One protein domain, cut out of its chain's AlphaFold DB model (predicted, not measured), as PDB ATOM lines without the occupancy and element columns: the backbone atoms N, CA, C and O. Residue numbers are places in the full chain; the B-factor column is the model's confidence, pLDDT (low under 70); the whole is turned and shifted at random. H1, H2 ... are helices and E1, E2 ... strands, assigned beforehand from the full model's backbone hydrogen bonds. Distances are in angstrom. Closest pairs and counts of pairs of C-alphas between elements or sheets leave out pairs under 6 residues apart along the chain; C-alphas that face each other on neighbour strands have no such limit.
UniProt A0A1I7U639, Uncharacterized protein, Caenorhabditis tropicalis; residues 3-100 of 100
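AT A GLANCE: This is residues 3 to 100 of the 100 residues of an uncharacterized protein of Caenorhabditis tropicalis (UniProt A0A1I7U639). A curled four-stranded sheet, E1 E2 E3 E6, shaped like part of a barrel, is the larger of two sheets in a loose domain; a separate two-stranded hairpin, E4 and E5, lies at one end of the long axis and the short helix H2 at the other. H1 sits between that hairpin and the sheet, and the long loop of residues 61 to 81 swings out to one side, where residues 69 to 74 stick out. The printed part has 98 residues, with elements in the order E1 E2 E3 E4 E5 H1 E6 H2; both sheets are antiparallel and the class is mixed, helices and strands. The radius of gyration of the C-alphas is 17.1 A, and the spans are 54 by 40 by 25 A.

HOW THE PARTS SIT: Start with the strongly twisted sheet, which runs E1, residues 3 to 7, E2, residues 10 to 19, E3, residues 24 to 31, and E6, residues 82 to 87. E1, E2 and E3 form a meander, each strand the antiparallel neighbour of the one before. In the hairpin E1 and E2, look for N 5 and O 13, 2.7 A apart; E2 bends by 53 degrees at residue 13. In the hairpin E2 and E3, N 18 and O 26 are 2.8 A apart. E6 is an edge strand antiparallel to E3, with N 27 and O 83 at 2.8 A. H1, residues 52 to 60, only grazes this sheet with its residues 54 to 60; its closest C-alphas to E3 are those of Lys 55 and Pro 31, 6.3 A apart. H2, residues 90 to 98, is only just on the sheet, with 5 pairs of C-alphas within 10 A, and only grazes it with residues 93 to 97. E4, residues 36 to 41, and E5, residues 44 to 49, form a hairpin, a second sheet of two strands, with N 39 and O 46 at 2.8 A. E4 is apart from E3, and H1 from H2. In H1 and H2 every O i to N i+4 pair is within hydrogen-bond range.

IN THESE COORDINATES: Find C-alpha 3 at (163.467, 150.861, 148.707), where E1 begins. E2 measures 26.5 A from first to last C-alpha and E3 23.2 A. E4 begins at C-alpha 36, (176.190, 134.924, 154.940), and measures 15.2 A; E5 measures 16.0 A. H2 ends at C-alpha 98, (148.288, 153.231, 133.363).

THE WHOLE: The C-alphas farthest apart are those of Gly 43 and Gln 91, at 55.4 A. The printed part has no cut, and H1 to E6, with 21 residues between them, is the one long link. Mean pLDDT of the printed part is 91.7; residues 99 to 100 are under 70.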
ATOM      1  N   TYR A   3     163.140 149.530 148.212       93.94
ATOM      2  CA  TYR A   3     163.467 150.861 148.707       93.94
ATOM      3  C   TYR A   3     164.058 150.786 150.111       93.94
ATOM      4  O   TYR A   3     163.749 149.870 150.874       93.94
ATOM      5  N   ASP A   4     164.849 151.787 150.471       95.44
ATOM      6  CA  ASP A   4     165.380 151.936 151.820       95.44
ATOM      7  C   ASP A   4     164.337 152.546 152.766       95.44
ATOM      8  O   ASP A   4     163.564 153.443 152.407       95.44
ATOM      9  N   GLY A   5     164.292 152.029 153.989       93.19
ATOM     10  CA  GLY A   5     163.461 152.491 155.090       93.19
ATOM     11  C   GLY A   5     164.327 153.081 156.195       93.19
ATOM     12  O   GLY A   5     165.158 152.386 156.777       93.19
ATOM     13  N   TYR A   6     164.105 154.360 156.490       93.44
ATOM     14  CA  TYR A   6     164.837 155.088 157.521       93.44
ATOM     15  C   TYR A   6     163.937 155.384 158.718       93.44
ATOM     16  O   TYR A   6     162.813 155.859 158.554       93.44
ATOM     17  N   GLU A   7     164.458 155.171 159.920       91.25
ATOM     18  CA  GLU A   7     163.842 155.590 161.179       91.25
ATOM     19  C   GLU A   7     164.827 156.499 161.913       91.25
ATOM     20  O   GLU A   7     165.986 156.142 162.111       91.25
ATOM     21  N   ASN A   8     164.394 157.715 162.263       92.00
ATOM     22  CA  ASN A   8     165.244 158.738 162.893       92.00
ATOM     23  C   ASN A   8     166.568 159.012 162.144       92.00
ATOM     24  O   ASN A   8     167.588 159.311 162.758       92.00
ATOM     25  N   GLY A   9     166.557 158.902 160.811       91.50
ATOM     26  CA  GLY A   9     167.736 159.116 159.962       91.50
ATOM     27  C   GLY A   9     168.681 157.916 159.848       91.50
ATOM     28  O   GLY A   9     169.674 158.004 159.133       91.50
ATOM     29  N   VAL A  10     168.371 156.790 160.495       93.50
ATOM     30  CA  VAL A  10     169.148 155.547 160.412       93.50
ATOM     31  C   VAL A  10     168.438 154.567 159.487       93.50
ATOM     32  O   VAL A  10     167.223 154.406 159.576       93.50
ATOM     33  N   LEU A  11     169.183 153.916 158.591       92.81
ATOM     34  CA  LEU A  11     168.667 152.826 157.762       92.81
ATOM     35  C   LEU A  11     168.330 151.636 158.670       92.81
ATOM     36  O   LEU A  11     169.224 151.103 159.322       92.81
ATOM     37  N   THR A  12     167.062 151.227 158.721       93.44
ATOM     38  CA  THR A  12     166.615 150.140 159.615       93.44
ATOM     39  C   THR A  12     166.044 148.936 158.882       93.44
ATOM     40  O   THR A  12     166.106 147.822 159.395       93.44
ATOM     41  N   HIS A  13     165.484 149.132 157.691       94.19
ATOM     42  CA  HIS A  13     164.859 148.068 156.913       94.19
ATOM     43  C   HIS A  13     164.849 148.418 155.429       94.19
ATOM     44  O   HIS A  13     164.923 149.588 155.057       94.19
ATOM     45  N   ASN A  14     164.676 147.417 154.577       95.19
ATOM     46  CA  ASN A  14     164.256 147.635 153.198       95.19
ATOM     47  C   ASN A  14     162.745 147.429 153.093       95.19
ATOM     48  O   ASN A  14     162.127 146.820 153.965       95.19
ATOM     49  N   TRP A  15     162.107 147.940 152.046       95.19
ATOM     50  CA  TRP A  15     160.685 147.707 151.836       95.19
ATOM     51  C   TRP A  15     160.287 147.660 150.365       95.19
ATOM     52  O   TRP A  15     160.943 148.229 149.494       95.19
ATOM     53  N   VAL A  16     159.169 146.990 150.092       94.94
ATOM     54  CA  VAL A  16     158.504 147.004 148.783       94.94
ATOM     55  C   VAL A  16     157.045 147.420 148.931       94.94
ATOM     56  O   VAL A  16     156.405 147.193 149.963       94.94
ATOM     57  N   GLY A  17     156.523 148.070 147.896       92.94
ATOM     58  CA  GLY A  17     155.118 148.447 147.819       92.94
ATOM     59  C   GLY A  17     154.263 147.322 147.243       92.94
ATOM     60  O   GLY A  17     154.671 146.654 146.297       92.94
ATOM     61  N   GLY A  18     153.058 147.160 147.781       91.31
ATOM     62  CA  GLY A  18     151.981 146.370 147.192       91.31
ATOM     63  C   GLY A  18     150.732 147.221 146.977       91.31
ATOM     64  O   GLY A  18     150.521 148.225 147.665       91.31
ATOM     65  N   LEU A  19     149.893 146.815 146.030       92.00
ATOM     66  CA  LEU A  19     148.652 147.505 145.695       92.00
ATOM     67  C   LEU A  19     147.499 146.502 145.643       92.00
ATOM     68  O   LEU A  19     147.532 145.539 144.882       92.00
ATOM     69  N   GLY A  20     146.478 146.729 146.465       90.44
ATOM     70  CA  GLY A  20     145.212 146.013 146.386       90.44
ATOM     71  C   GLY A  20     144.347 146.536 145.241       90.44
ATOM     72  O   GLY A  20     144.419 147.712 144.879       90.44
ATOM     73  N   GLY A  21     143.470 145.680 144.708       87.25
ATOM     74  CA  GLY A  21     142.575 146.041 143.599       87.25
ATOM     75  C   GLY A  21     141.649 147.228 143.897       87.25
ATOM     76  O   GLY A  21     141.256 147.953 142.989       87.25
ATOM     77  N   ASP A  22     141.349 147.473 145.174       90.06
ATOM     78  CA  ASP A  22     140.534 148.593 145.646       90.06
ATOM     79  C   ASP A  22     141.323 149.906 145.839       90.06
ATOM     80  O   ASP A  22     140.769 150.892 146.331       90.06
ATOM     81  N   GLY A  23     142.614 149.909 145.501       91.44
ATOM     82  CA  GLY A  23     143.533 151.029 145.683       91.44
ATOM     83  C   GLY A  23     144.223 151.079 147.046       91.44
ATOM     84  O   GLY A  23     144.968 152.028 147.303       91.44
ATOM     85  N   THR A  24     143.996 150.105 147.936       94.81
ATOM     86  CA  THR A  24     144.699 150.040 149.226       94.81
ATOM     87  C   THR A  24     146.185 149.785 149.004       94.81
ATOM     88  O   THR A  24     146.565 148.841 148.315       94.81
ATOM     89  N   LYS A  25     147.038 150.616 149.605       94.56
ATOM     90  CA  LYS A  25     148.492 150.477 149.531       94.56
ATOM     91  C   LYS A  25     148.981 149.608 150.679       94.56
ATOM     92  O   LYS A  25     148.532 149.757 151.817       94.56
ATOM     93  N   TYR A  26     149.950 148.761 150.388       95.44
ATOM     94  CA  TYR A  26     150.618 147.911 151.359       95.44
ATOM     95  C   TYR A  26     152.115 148.190 151.329       95.44
ATOM     96  O   TYR A  26     152.688 148.442 150.270       95.44
ATOM     97  N   LYS A  27     152.742 148.166 152.501       95.25
ATOM     98  CA  LYS A  27     154.188 148.251 152.676       95.25
ATOM     99  C   LYS A  27     154.648 146.945 153.308       95.25
ATOM    100  O   LYS A  27     154.186 146.597 154.393       95.25
ATOM    101  N   TYR A  28     155.529 146.246 152.606       95.50
ATOM    102  CA  TYR A  28     156.211 145.049 153.084       95.50
ATOM    103  C   TYR A  28     157.598 145.469 153.512       95.50
ATOM    104  O   TYR A  28     158.352 145.954 152.670       95.50
ATOM    105  N   SER A  29     157.921 145.320 154.787       95.81
ATOM    106  CA  SER A  29     159.263 145.611 155.287       95.81
ATOM    107  C   SER A  29     160.094 144.331 155.353       95.81
ATOM    108  O   SER A  29     159.572 143.254 155.622       95.81
ATOM    109  N   PHE A  30     161.393 144.444 155.144       94.12
ATOM    110  CA  PHE A  30     162.350 143.353 155.265       94.12
ATOM    111  C   PHE A  30     163.502 143.803 156.154       94.12
ATOM    112  O   PHE A  30     163.916 144.965 156.064       94.12
ATOM    113  N   PRO A  31     164.021 142.916 157.010       93.62
ATOM    114  CA  PRO A  31     165.201 143.233 157.793       93.62
ATOM    115  C   PRO A  31     166.388 143.500 156.860       93.62
ATOM    116  O   PRO A  31     166.446 142.975 155.747       93.62
ATOM    117  N   LEU A  32     167.354 144.296 157.321       92.19
ATOM    118  CA  LEU A  32     168.592 144.495 156.570       92.19
ATOM    119  C   LEU A  32     169.318 143.167 156.364       92.19
ATOM    120  O   LEU A  32     169.206 142.242 157.178       92.19
ATOM    121  N   GLN A  33     170.049 143.087 155.259       85.50
ATOM    122  CA  GLN A  33     170.798 141.895 154.908       85.50
ATOM    123  C   GLN A  33     171.971 141.699 155.866       85.50
ATOM    124  O   GLN A  33     172.785 142.599 156.070       85.50
ATOM    125  N   ASP A  34     172.058 140.495 156.413       87.94
ATOM    126  CA  ASP A  34     173.176 140.078 157.247       87.94
ATOM    127  C   ASP A  34     174.298 139.470 156.401       87.94
ATOM    128  O   ASP A  34     174.076 139.088 155.245       87.94
ATOM    129  N   PRO A  35     175.500 139.312 156.981       91.00
ATOM    130  CA  PRO A  35     176.503 138.419 156.430       91.00
ATOM    131  C   PRO A  35     175.942 137.009 156.198       91.00
ATOM    132  O   PRO A  35     175.028 136.548 156.888       91.00
ATOM    133  N   TRP A  36     176.527 136.312 155.228       93.19
ATOM    134  CA  TRP A  36     176.190 134.924 154.940       93.19
ATOM    135  C   TRP A  36     176.921 133.987 155.900       93.19
ATOM    136  O   TRP A  36     178.144 134.045 156.027       93.19
ATOM    137  N   CYS A  37     176.171 133.087 156.524       94.31
ATOM    138  CA  CYS A  37     176.674 131.979 157.320       94.31
ATOM    139  C   CYS A  37     176.364 130.650 156.621       94.31
ATOM    140  O   CYS A  37     175.396 130.539 155.870       94.31
ATOM    141  N   SER A  38     177.181 129.628 156.859       94.88
ATOM    142  CA  SER A  38     176.932 128.274 156.361       94.88
ATOM    143  C   SER A  38     176.172 127.450 157.398       94.88
ATOM    144  O   SER A  38     176.559 127.440 158.568       94.88
ATOM    145  N   ALA A  39     175.158 126.707 156.971       93.44
ATOM    146  CA  ALA A  39     174.442 125.734 157.789       93.44
ATOM    147  C   ALA A  39     174.371 124.381 157.071       93.44
ATOM    148  O   ALA A  39     174.334 124.337 155.843       93.44
ATOM    149  N   ASP A  40     174.338 123.289 157.833       95.19
ATOM    150  CA  ASP A  40     174.013 121.968 157.294       95.19
ATOM    151  C   ASP A  40     172.498 121.753 157.338       95.19
ATOM    152  O   ASP A  40     171.862 121.960 158.373       95.19
ATOM    153  N   LEU A  41     171.927 121.330 156.213       92.06
ATOM    154  CA  LEU A  41     170.548 120.874 156.129       92.06
ATOM    155  C   LEU A  41     170.523 119.528 155.403       92.06
ATOM    156  O   LEU A  41     170.747 119.456 154.195       92.06
ATOM    157  N   HIS A  42     170.240 118.462 156.154       93.38
ATOM    158  CA  HIS A  42     170.220 117.082 155.659       93.38
ATOM    159  C   HIS A  42     171.528 116.647 154.961       93.38
ATOM    160  O   HIS A  42     171.481 115.923 153.969       93.38
ATOM    161  N   GLY A  43     172.694 117.062 155.477       94.56
ATOM    162  CA  GLY A  43     174.006 116.685 154.931       94.56
ATOM    163  C   GLY A  43     174.480 117.545 153.755       94.56
ATOM    164  O   GLY A  43     175.450 117.194 153.082       94.56
ATOM    165  N   HIS A  44     173.790 118.652 153.479       96.06
ATOM    166  CA  HIS A  44     174.154 119.617 152.450       96.06
ATOM    167  C   HIS A  44     174.417 120.986 153.073       96.06
ATOM    168  O   HIS A  44     173.664 121.446 153.929       96.06
ATOM    169  N   ILE A  45     175.463 121.661 152.599       95.81
ATOM    170  CA  ILE A  45     175.798 123.015 153.041       95.81
ATOM    171  C   ILE A  45     174.905 124.024 152.313       95.81
ATOM    172  O   ILE A  45     174.901 124.087 151.083       95.81
ATOM    173  N   PHE A  46     174.206 124.850 153.084       95.00
ATOM    174  CA  PHE A  46     173.413 125.982 152.618       95.00
ATOM    175  C   PHE A  46     173.972 127.293 153.162       95.00
ATOM    176  O   PHE A  46     174.447 127.363 154.295       95.00
ATOM    177  N   TRP A  47     173.867 128.350 152.359       93.69
ATOM    178  CA  TRP A  47     174.160 129.712 152.790       93.69
ATOM    179  C   TRP A  47     172.880 130.361 153.303       93.69
ATOM    180  O   TRP A  47     171.890 130.463 152.581       93.69
ATOM    181  N   VAL A  48     172.906 130.784 154.559       92.50
ATOM    182  CA  VAL A  48     171.776 131.378 155.272       92.50
ATOM    183  C   VAL A  48     172.205 132.692 155.919       92.50
ATOM    184  O   VAL A  48     173.392 133.002 156.006       92.50
ATOM    185  N   THR A  49     171.238 133.480 156.379       93.12
ATOM    186  CA  THR A  49     171.527 134.601 157.286       93.12
ATOM    187  C   THR A  49     172.204 134.082 158.557       93.12
ATOM    188  O   THR A  49     171.858 133.009 159.055       93.12
ATOM    189  N   CYS A  50     173.150 134.845 159.101       94.19
ATOM    190  CA  CYS A  50     173.768 134.523 160.385       94.19
ATOM    191  C   CYS A  50     172.808 134.641 161.584       94.19
ATOM    192  O   CYS A  50     173.089 134.065 162.632       94.19
ATOM    193  N   THR A  51     171.671 135.333 161.440       94.12
ATOM    194  CA  THR A  51     170.640 135.478 162.489       94.12
ATOM    195  C   THR A  51     169.270 134.941 162.023       94.12
ATOM    196  O   THR A  51     168.284 135.674 161.922       94.12
ATOM    197  N   PRO A  52     169.152 133.642 161.693       92.38
ATOM    198  CA  PRO A  52     167.953 133.102 161.044       92.38
ATOM    199  C   PRO A  52     166.669 133.342 161.837       92.38
ATOM    200  O   PRO A  52     165.662 133.750 161.261       92.38
ATOM    201  N   GLU A  53     166.707 133.164 163.155       93.00
ATOM    202  CA  GLU A  53     165.539 133.359 164.014       93.00
ATOM    203  C   GLU A  53     165.044 134.813 164.028       93.00
ATOM    204  O   GLU A  53     163.835 135.044 163.986       93.00
ATOM    205  N   GLU A  54     165.950 135.794 164.027       93.69
ATOM    206  CA  GLU A  54     165.590 137.215 164.006       93.69
ATOM    207  C   GLU A  54     164.892 137.585 162.695       93.69
ATOM    208  O   GLU A  54     163.836 138.223 162.707       93.69
ATOM    209  N   LYS A  55     165.439 137.130 161.559       93.50
ATOM    210  CA  LYS A  55     164.856 137.400 160.236       93.50
ATOM    211  C   LYS A  55     163.495 136.723 160.077       93.50
ATOM    212  O   LYS A  55     162.536 137.366 159.651       93.50
ATOM    213  N   LEU A  56     163.378 135.461 160.496       93.69
ATOM    214  CA  LEU A  56     162.115 134.720 160.462       93.69
ATOM    215  C   LEU A  56     161.055 135.361 161.363       93.69
ATOM    216  O   LEU A  56     159.913 135.540 160.940       93.69
ATOM    217  N   SER A  57     161.431 135.758 162.578       94.81
ATOM    218  CA  SER A  57     160.505 136.389 163.523       94.81
ATOM    219  C   SER A  57     160.053 137.770 163.053       94.81
ATOM    220  O   SER A  57     158.893 138.132 163.246       94.81
ATOM    221  N   PHE A  58     160.921 138.531 162.383       93.75
ATOM    222  CA  PHE A  58     160.539 139.802 161.774       93.75
ATOM    223  C   PHE A  58     159.476 139.599 160.684       93.75
ATOM    224  O   PHE A  58     158.419 140.241 160.706       93.75
ATOM    225  N   GLU A  59     159.732 138.682 159.748       92.75
ATOM    226  CA  GLU A  59     158.886 138.488 158.568       92.75
ATOM    227  C   GLU A  59     157.576 137.752 158.865       92.75
ATOM    228  O   GLU A  59     156.496 138.191 158.454       92.75
ATOM    229  N   TYR A  60     157.656 136.665 159.627       92.69
ATOM    230  CA  TYR A  60     156.552 135.737 159.865       92.69
ATOM    231  C   TYR A  60     155.988 135.815 161.293       92.69
ATOM    232  O   TYR A  60     154.919 135.271 161.563       92.69
ATOM    233  N   GLY A  61     156.650 136.541 162.201       93.06
ATOM    234  CA  GLY A  61     156.255 136.678 163.604       93.06
ATOM    235  C   GLY A  61     156.839 135.591 164.511       93.06
ATOM    236  O   GLY A  61     157.385 134.589 164.058       93.06
ATOM    237  N   ASN A  62     156.663 135.741 165.827       94.25
ATOM    238  CA  ASN A  62     157.248 134.850 166.849       94.25
ATOM    239  C   ASN A  62     156.770 133.384 166.787       94.25
ATOM    240  O   ASN A  62     157.268 132.537 167.519       94.25
ATOM    241  N   LYS A  63     155.762 133.087 165.964       93.75
ATOM    242  CA  LYS A  63     155.217 131.740 165.748       93.75
ATOM    243  C   LYS A  63     155.461 131.256 164.316       93.75
ATOM    244  O   LYS A  63     154.659 130.493 163.793       93.75
ATOM    245  N   TRP A  64     156.548 131.708 163.689       92.69
ATOM    246  CA  TRP A  64     156.929 131.376 162.310       92.69
ATOM    247  C   TRP A  64     157.029 129.866 162.040       92.69
ATOM    248  O   TRP A  64     156.834 129.433 160.912       92.69
ATOM    249  N   TYR A  65     157.311 129.071 163.074       92.50
ATOM    250  CA  TYR A  65     157.426 127.612 163.014       92.50
ATOM    251  C   TYR A  65     156.071 126.884 163.040       92.50
ATOM    252  O   TYR A  65     156.031 125.659 162.944       92.50
ATOM    253  N   LEU A  66     154.960 127.605 163.235       93.19
ATOM    254  CA  LEU A  66     153.622 127.036 163.134       93.19
ATOM    255  C   LEU A  66     153.110 127.182 161.707       93.19
ATOM    256  O   LEU A  66     152.992 128.294 161.189       93.19
ATOM    257  N   ASP A  67     152.720 126.060 161.112       90.50
ATOM    258  CA  ASP A  67     152.166 126.052 159.768       90.50
ATOM    259  C   ASP A  67     150.888 126.893 159.682       90.50
ATOM    260  O   ASP A  67     149.903 126.682 160.400       90.50
ATOM    261  N   HIS A  68     150.883 127.835 158.741       89.12
ATOM    262  CA  HIS A  68     149.692 128.586 158.386       89.12
ATOM    263  C   HIS A  68     148.958 127.874 157.236       89.12
ATOM    264  O   HIS A  68     149.524 127.749 156.148       89.12
ATOM    265  N   PRO A  69     147.685 127.460 157.403       93.25
ATOM    266  CA  PRO A  69     146.945 126.778 156.344       93.25
ATOM    267  C   PRO A  69     146.896 127.605 155.056       93.25
ATOM    268  O   PRO A  69     146.421 128.745 155.061       93.25
ATOM    269  N   SER A  70     147.335 127.021 153.938       90.81
ATOM    270  CA  SER A  70     147.409 127.723 152.648       90.81
ATOM    271  C   SER A  70     146.033 128.185 152.159       90.81
ATOM    272  O   SER A  70     145.916 129.255 151.573       90.81
ATOM    273  N   SER A  71     144.963 127.449 152.488       95.62
ATOM    274  CA  SER A  71     143.573 127.828 152.185       95.62
ATOM    275  C   SER A  71     143.101 129.103 152.892       95.62
ATOM    276  O   SER A  71     142.108 129.700 152.482       95.62
ATOM    277  N   LYS A  72     143.793 129.524 153.957       94.62
ATOM    278  CA  LYS A  72     143.500 130.747 154.716       94.62
ATOM    279  C   LYS A  72     144.503 131.865 154.440       94.62
ATOM    280  O   LYS A  72     144.359 132.944 155.008       94.62
ATOM    281  N   TYR A  73     145.536 131.611 153.636       92.81
ATOM    282  CA  TYR A  73     146.589 132.583 153.375       92.81
ATOM    283  C   TYR A  73     146.042 133.777 152.589       92.81
ATOM    284  O   TYR A  73     145.424 133.610 151.536       92.81
ATOM    285  N   LYS A  74     146.317 134.991 153.070       92.94
ATOM    286  CA  LYS A  74     146.128 136.221 152.305       92.94
ATOM    287  C   LYS A  74     147.421 137.027 152.310       92.94
ATOM    288  O   LYS A  74     147.929 137.429 153.356       92.94
ATOM    289  N   TRP A  75     147.912 137.303 151.108       90.88
ATOM    290  CA  TRP A  75     149.180 137.989 150.830       90.88
ATOM    291  C   TRP A  75     149.320 139.371 151.499       90.88
ATOM    292  O   TRP A  75     150.422 139.889 151.639       90.88
ATOM    293  N   ASN A  76     148.210 139.992 151.896       92.50
ATOM    294  CA  ASN A  76     148.148 141.347 152.436       92.50
ATOM    295  C   ASN A  76     147.914 141.422 153.956       92.50
ATOM    296  O   ASN A  76     147.819 142.529 154.492       92.50
ATOM    297  N   GLU A  77     147.772 140.283 154.639       91.50
ATOM    298  CA  GLU A  77     147.484 140.251 156.081       91.50
ATOM    299  C   GLU A  77     148.123 139.076 156.835       91.50
ATOM    300  O   GLU A  77     148.335 139.192 158.038       91.50
ATOM    301  N   SER A  78     148.410 137.948 156.173       91.38
ATOM    302  CA  SER A  78     148.879 136.736 156.861       91.38
ATOM    303  C   SER A  78     150.316 136.836 157.363       91.38
ATOM    304  O   SER A  78     150.666 136.171 158.332       91.38
ATOM    305  N   GLN A  79     151.159 137.626 156.700       90.88
ATOM    306  CA  GLN A  79     152.555 137.821 157.093       90.88
ATOM    307  C   GLN A  79     152.668 138.953 158.119       90.88
ATOM    308  O   GLN A  79     151.881 139.902 158.110       90.88
ATOM    309  N   ASN A  80     153.663 138.889 159.003       94.06
ATOM    310  CA  ASN A  80     153.825 139.903 160.044       94.06
ATOM    311  C   ASN A  80     154.374 141.227 159.483       94.06
ATOM    312  O   ASN A  80     154.008 142.310 159.956       94.06
ATOM    313  N   ASN A  81     155.207 141.141 158.445       94.94
ATOM    314  CA  ASN A  81     155.904 142.276 157.844       94.94
ATOM    315  C   ASN A  81     155.091 143.125 156.858       94.94
ATOM    316  O   ASN A  81     155.615 144.117 156.346       94.94
ATOM    317  N   VAL A  82     153.829 142.779 156.592       95.50
ATOM    318  CA  VAL A  82     152.943 143.593 155.753       95.50
ATOM    319  C   VAL A  82     152.077 144.516 156.602       95.50
ATOM    320  O   VAL A  82     151.427 144.093 157.561       95.50
ATOM    321  N   LYS A  83     152.036 145.798 156.231       95.00
ATOM    322  CA  LYS A  83     151.152 146.805 156.835       95.00
ATOM    323  C   LYS A  83     150.442 147.615 155.755       95.00
ATOM    324  O   LYS A  83     151.002 147.895 154.697       95.00
ATOM    325  N   LYS A  84     149.203 148.028 156.030       94.88
ATOM    326  CA  LYS A  84     148.498 149.011 155.193       94.88
ATOM    327  C   LYS A  84     149.210 150.358 155.308       94.88
ATOM    328  O   LYS A  84     149.511 150.790 156.415       94.88
ATOM    329  N   ASN A  85     149.442 151.021 154.179       94.00
ATOM    330  CA  ASN A  85     150.176 152.285 154.112       94.00
ATOM    331  C   ASN A  85     149.433 153.324 153.255       94.00
ATOM    332  O   ASN A  85     149.959 153.872 152.286       94.00
ATOM    333  N   GLY A  86     148.164 153.544 153.596       94.00
ATOM    334  CA  GLY A  86     147.273 154.467 152.897       94.00
ATOM    335  C   GLY A  86     146.465 153.818 151.773       94.00
ATOM    336  O   GLY A  86     146.415 152.596 151.617       94.00
ATOM    337  N   LYS A  87     145.778 154.658 150.999       94.88
ATOM    338  CA  LYS A  87     144.875 154.242 149.925       94.88
ATOM    339  C   LYS A  87     144.853 155.309 148.841       94.88
ATOM    340  O   LYS A  87     144.824 156.492 149.161       94.88
ATOM    341  N   PHE A  88     144.906 154.895 147.582       92.38
ATOM    342  CA  PHE A  88     144.709 155.809 146.464       92.38
ATOM    343  C   PHE A  88     143.243 156.229 146.353       92.38
ATOM    344  O   PHE A  88     142.324 155.436 146.579       92.38
ATOM    345  N   THR A  89     143.023 157.469 145.935       92.88
ATOM    346  CA  THR A  89     141.747 157.895 145.368       92.88
ATOM    347  C   THR A  89     141.498 157.196 144.030       92.88
ATOM    348  O   THR A  89     142.404 156.655 143.396       92.88
ATOM    349  N   LYS A  90     140.249 157.220 143.547       89.69
ATOM    350  CA  LYS A  90     139.894 156.594 142.260       89.69
ATOM    351  C   LYS A  90     140.673 157.179 141.074       89.69
ATOM    352  O   LYS A  90     140.940 156.456 140.118       89.69
ATOM    353  N   GLN A  91     141.005 158.472 141.123       89.06
ATOM    354  CA  GLN A  91     141.763 159.149 140.070       89.06
ATOM    355  C   GLN A  91     143.230 158.713 140.088       89.06
ATOM    356  O   GLN A  91     143.712 158.207 139.080       89.06
ATOM    357  N   GLU A  92     143.888 158.784 141.248       90.50
ATOM    358  CA  GLU A  92     145.276 158.326 141.407       90.50
ATOM    359  C   GLU A  92     145.428 156.837 141.069       90.50
ATOM    360  O   GLU A  92     146.403 156.429 140.449       90.50
ATOM    361  N   LEU A  93     144.439 156.009 141.431       89.81
ATOM    362  CA  LEU A  93     144.450 154.584 141.103       89.81
ATOM    363  C   LEU A  93     144.416 154.356 139.587       89.81
ATOM    364  O   LEU A  93     145.130 153.497 139.073       89.81
ATOM    365  N   LYS A  94     143.608 155.136 138.859       87.75
ATOM    366  CA  LYS A  94     143.533 155.069 137.395       87.75
ATOM    367  C   LYS A  94     144.858 155.461 136.743       87.75
ATOM    368  O   LYS A  94     145.216 154.889 135.720       87.75
ATOM    369  N   GLU A  95     145.574 156.422 137.316       86.56
ATOM    370  CA  GLU A  95     146.909 156.812 136.857       86.56
ATOM    371  C   GLU A  95     147.949 155.735 137.164       86.56
ATOM    372  O   GLU A  95     148.704 155.353 136.275       86.56
ATOM    373  N   ALA A  96     147.930 155.174 138.376       80.69
ATOM    374  CA  ALA A  96     148.831 154.099 138.772       80.69
ATOM    375  C   ALA A  96     148.705 152.874 137.852       80.69
ATOM    376  O   ALA A  96     149.720 152.349 137.409       80.69
ATOM    377  N   TYR A  97     147.481 152.459 137.501       78.56
ATOM    378  CA  TYR A  97     147.258 151.346 136.568       78.56
ATOM    379  C   TYR A  97     147.678 151.634 135.129       78.56
ATOM    380  O   TYR A  97     147.905 150.693 134.389       78.56
ATOM    381  N   ARG A  98     147.774 152.899 134.704       75.56
ATOM    382  CA  ARG A  98     148.288 153.231 133.363       75.56
ATOM    383  C   ARG A  98     149.802 153.054 133.254       75.56
ATOM    384  O   ARG A  98     150.306 153.006 132.140       75.56
ATOM    385  N   MET A  99     150.512 153.034 134.385       59.88
ATOM    386  CA  MET A  99     151.965 152.843 134.427       59.88
ATOM    387  C   MET A  99     152.390 151.366 134.443       59.88
ATOM    388  O   MET A  99     153.590 151.099 134.390       59.88
ATOM    389  N   TYR A 100     151.435 150.435 134.526       56.69
ATOM    390  CA  TYR A 100     151.638 148.986 134.435       56.69
ATOM    391  C   TYR A 100     151.043 148.456 133.132       56.69
ATOM    392  O   TYR A 100     151.647 147.517 132.572       56.69
TER     393      TYR A 100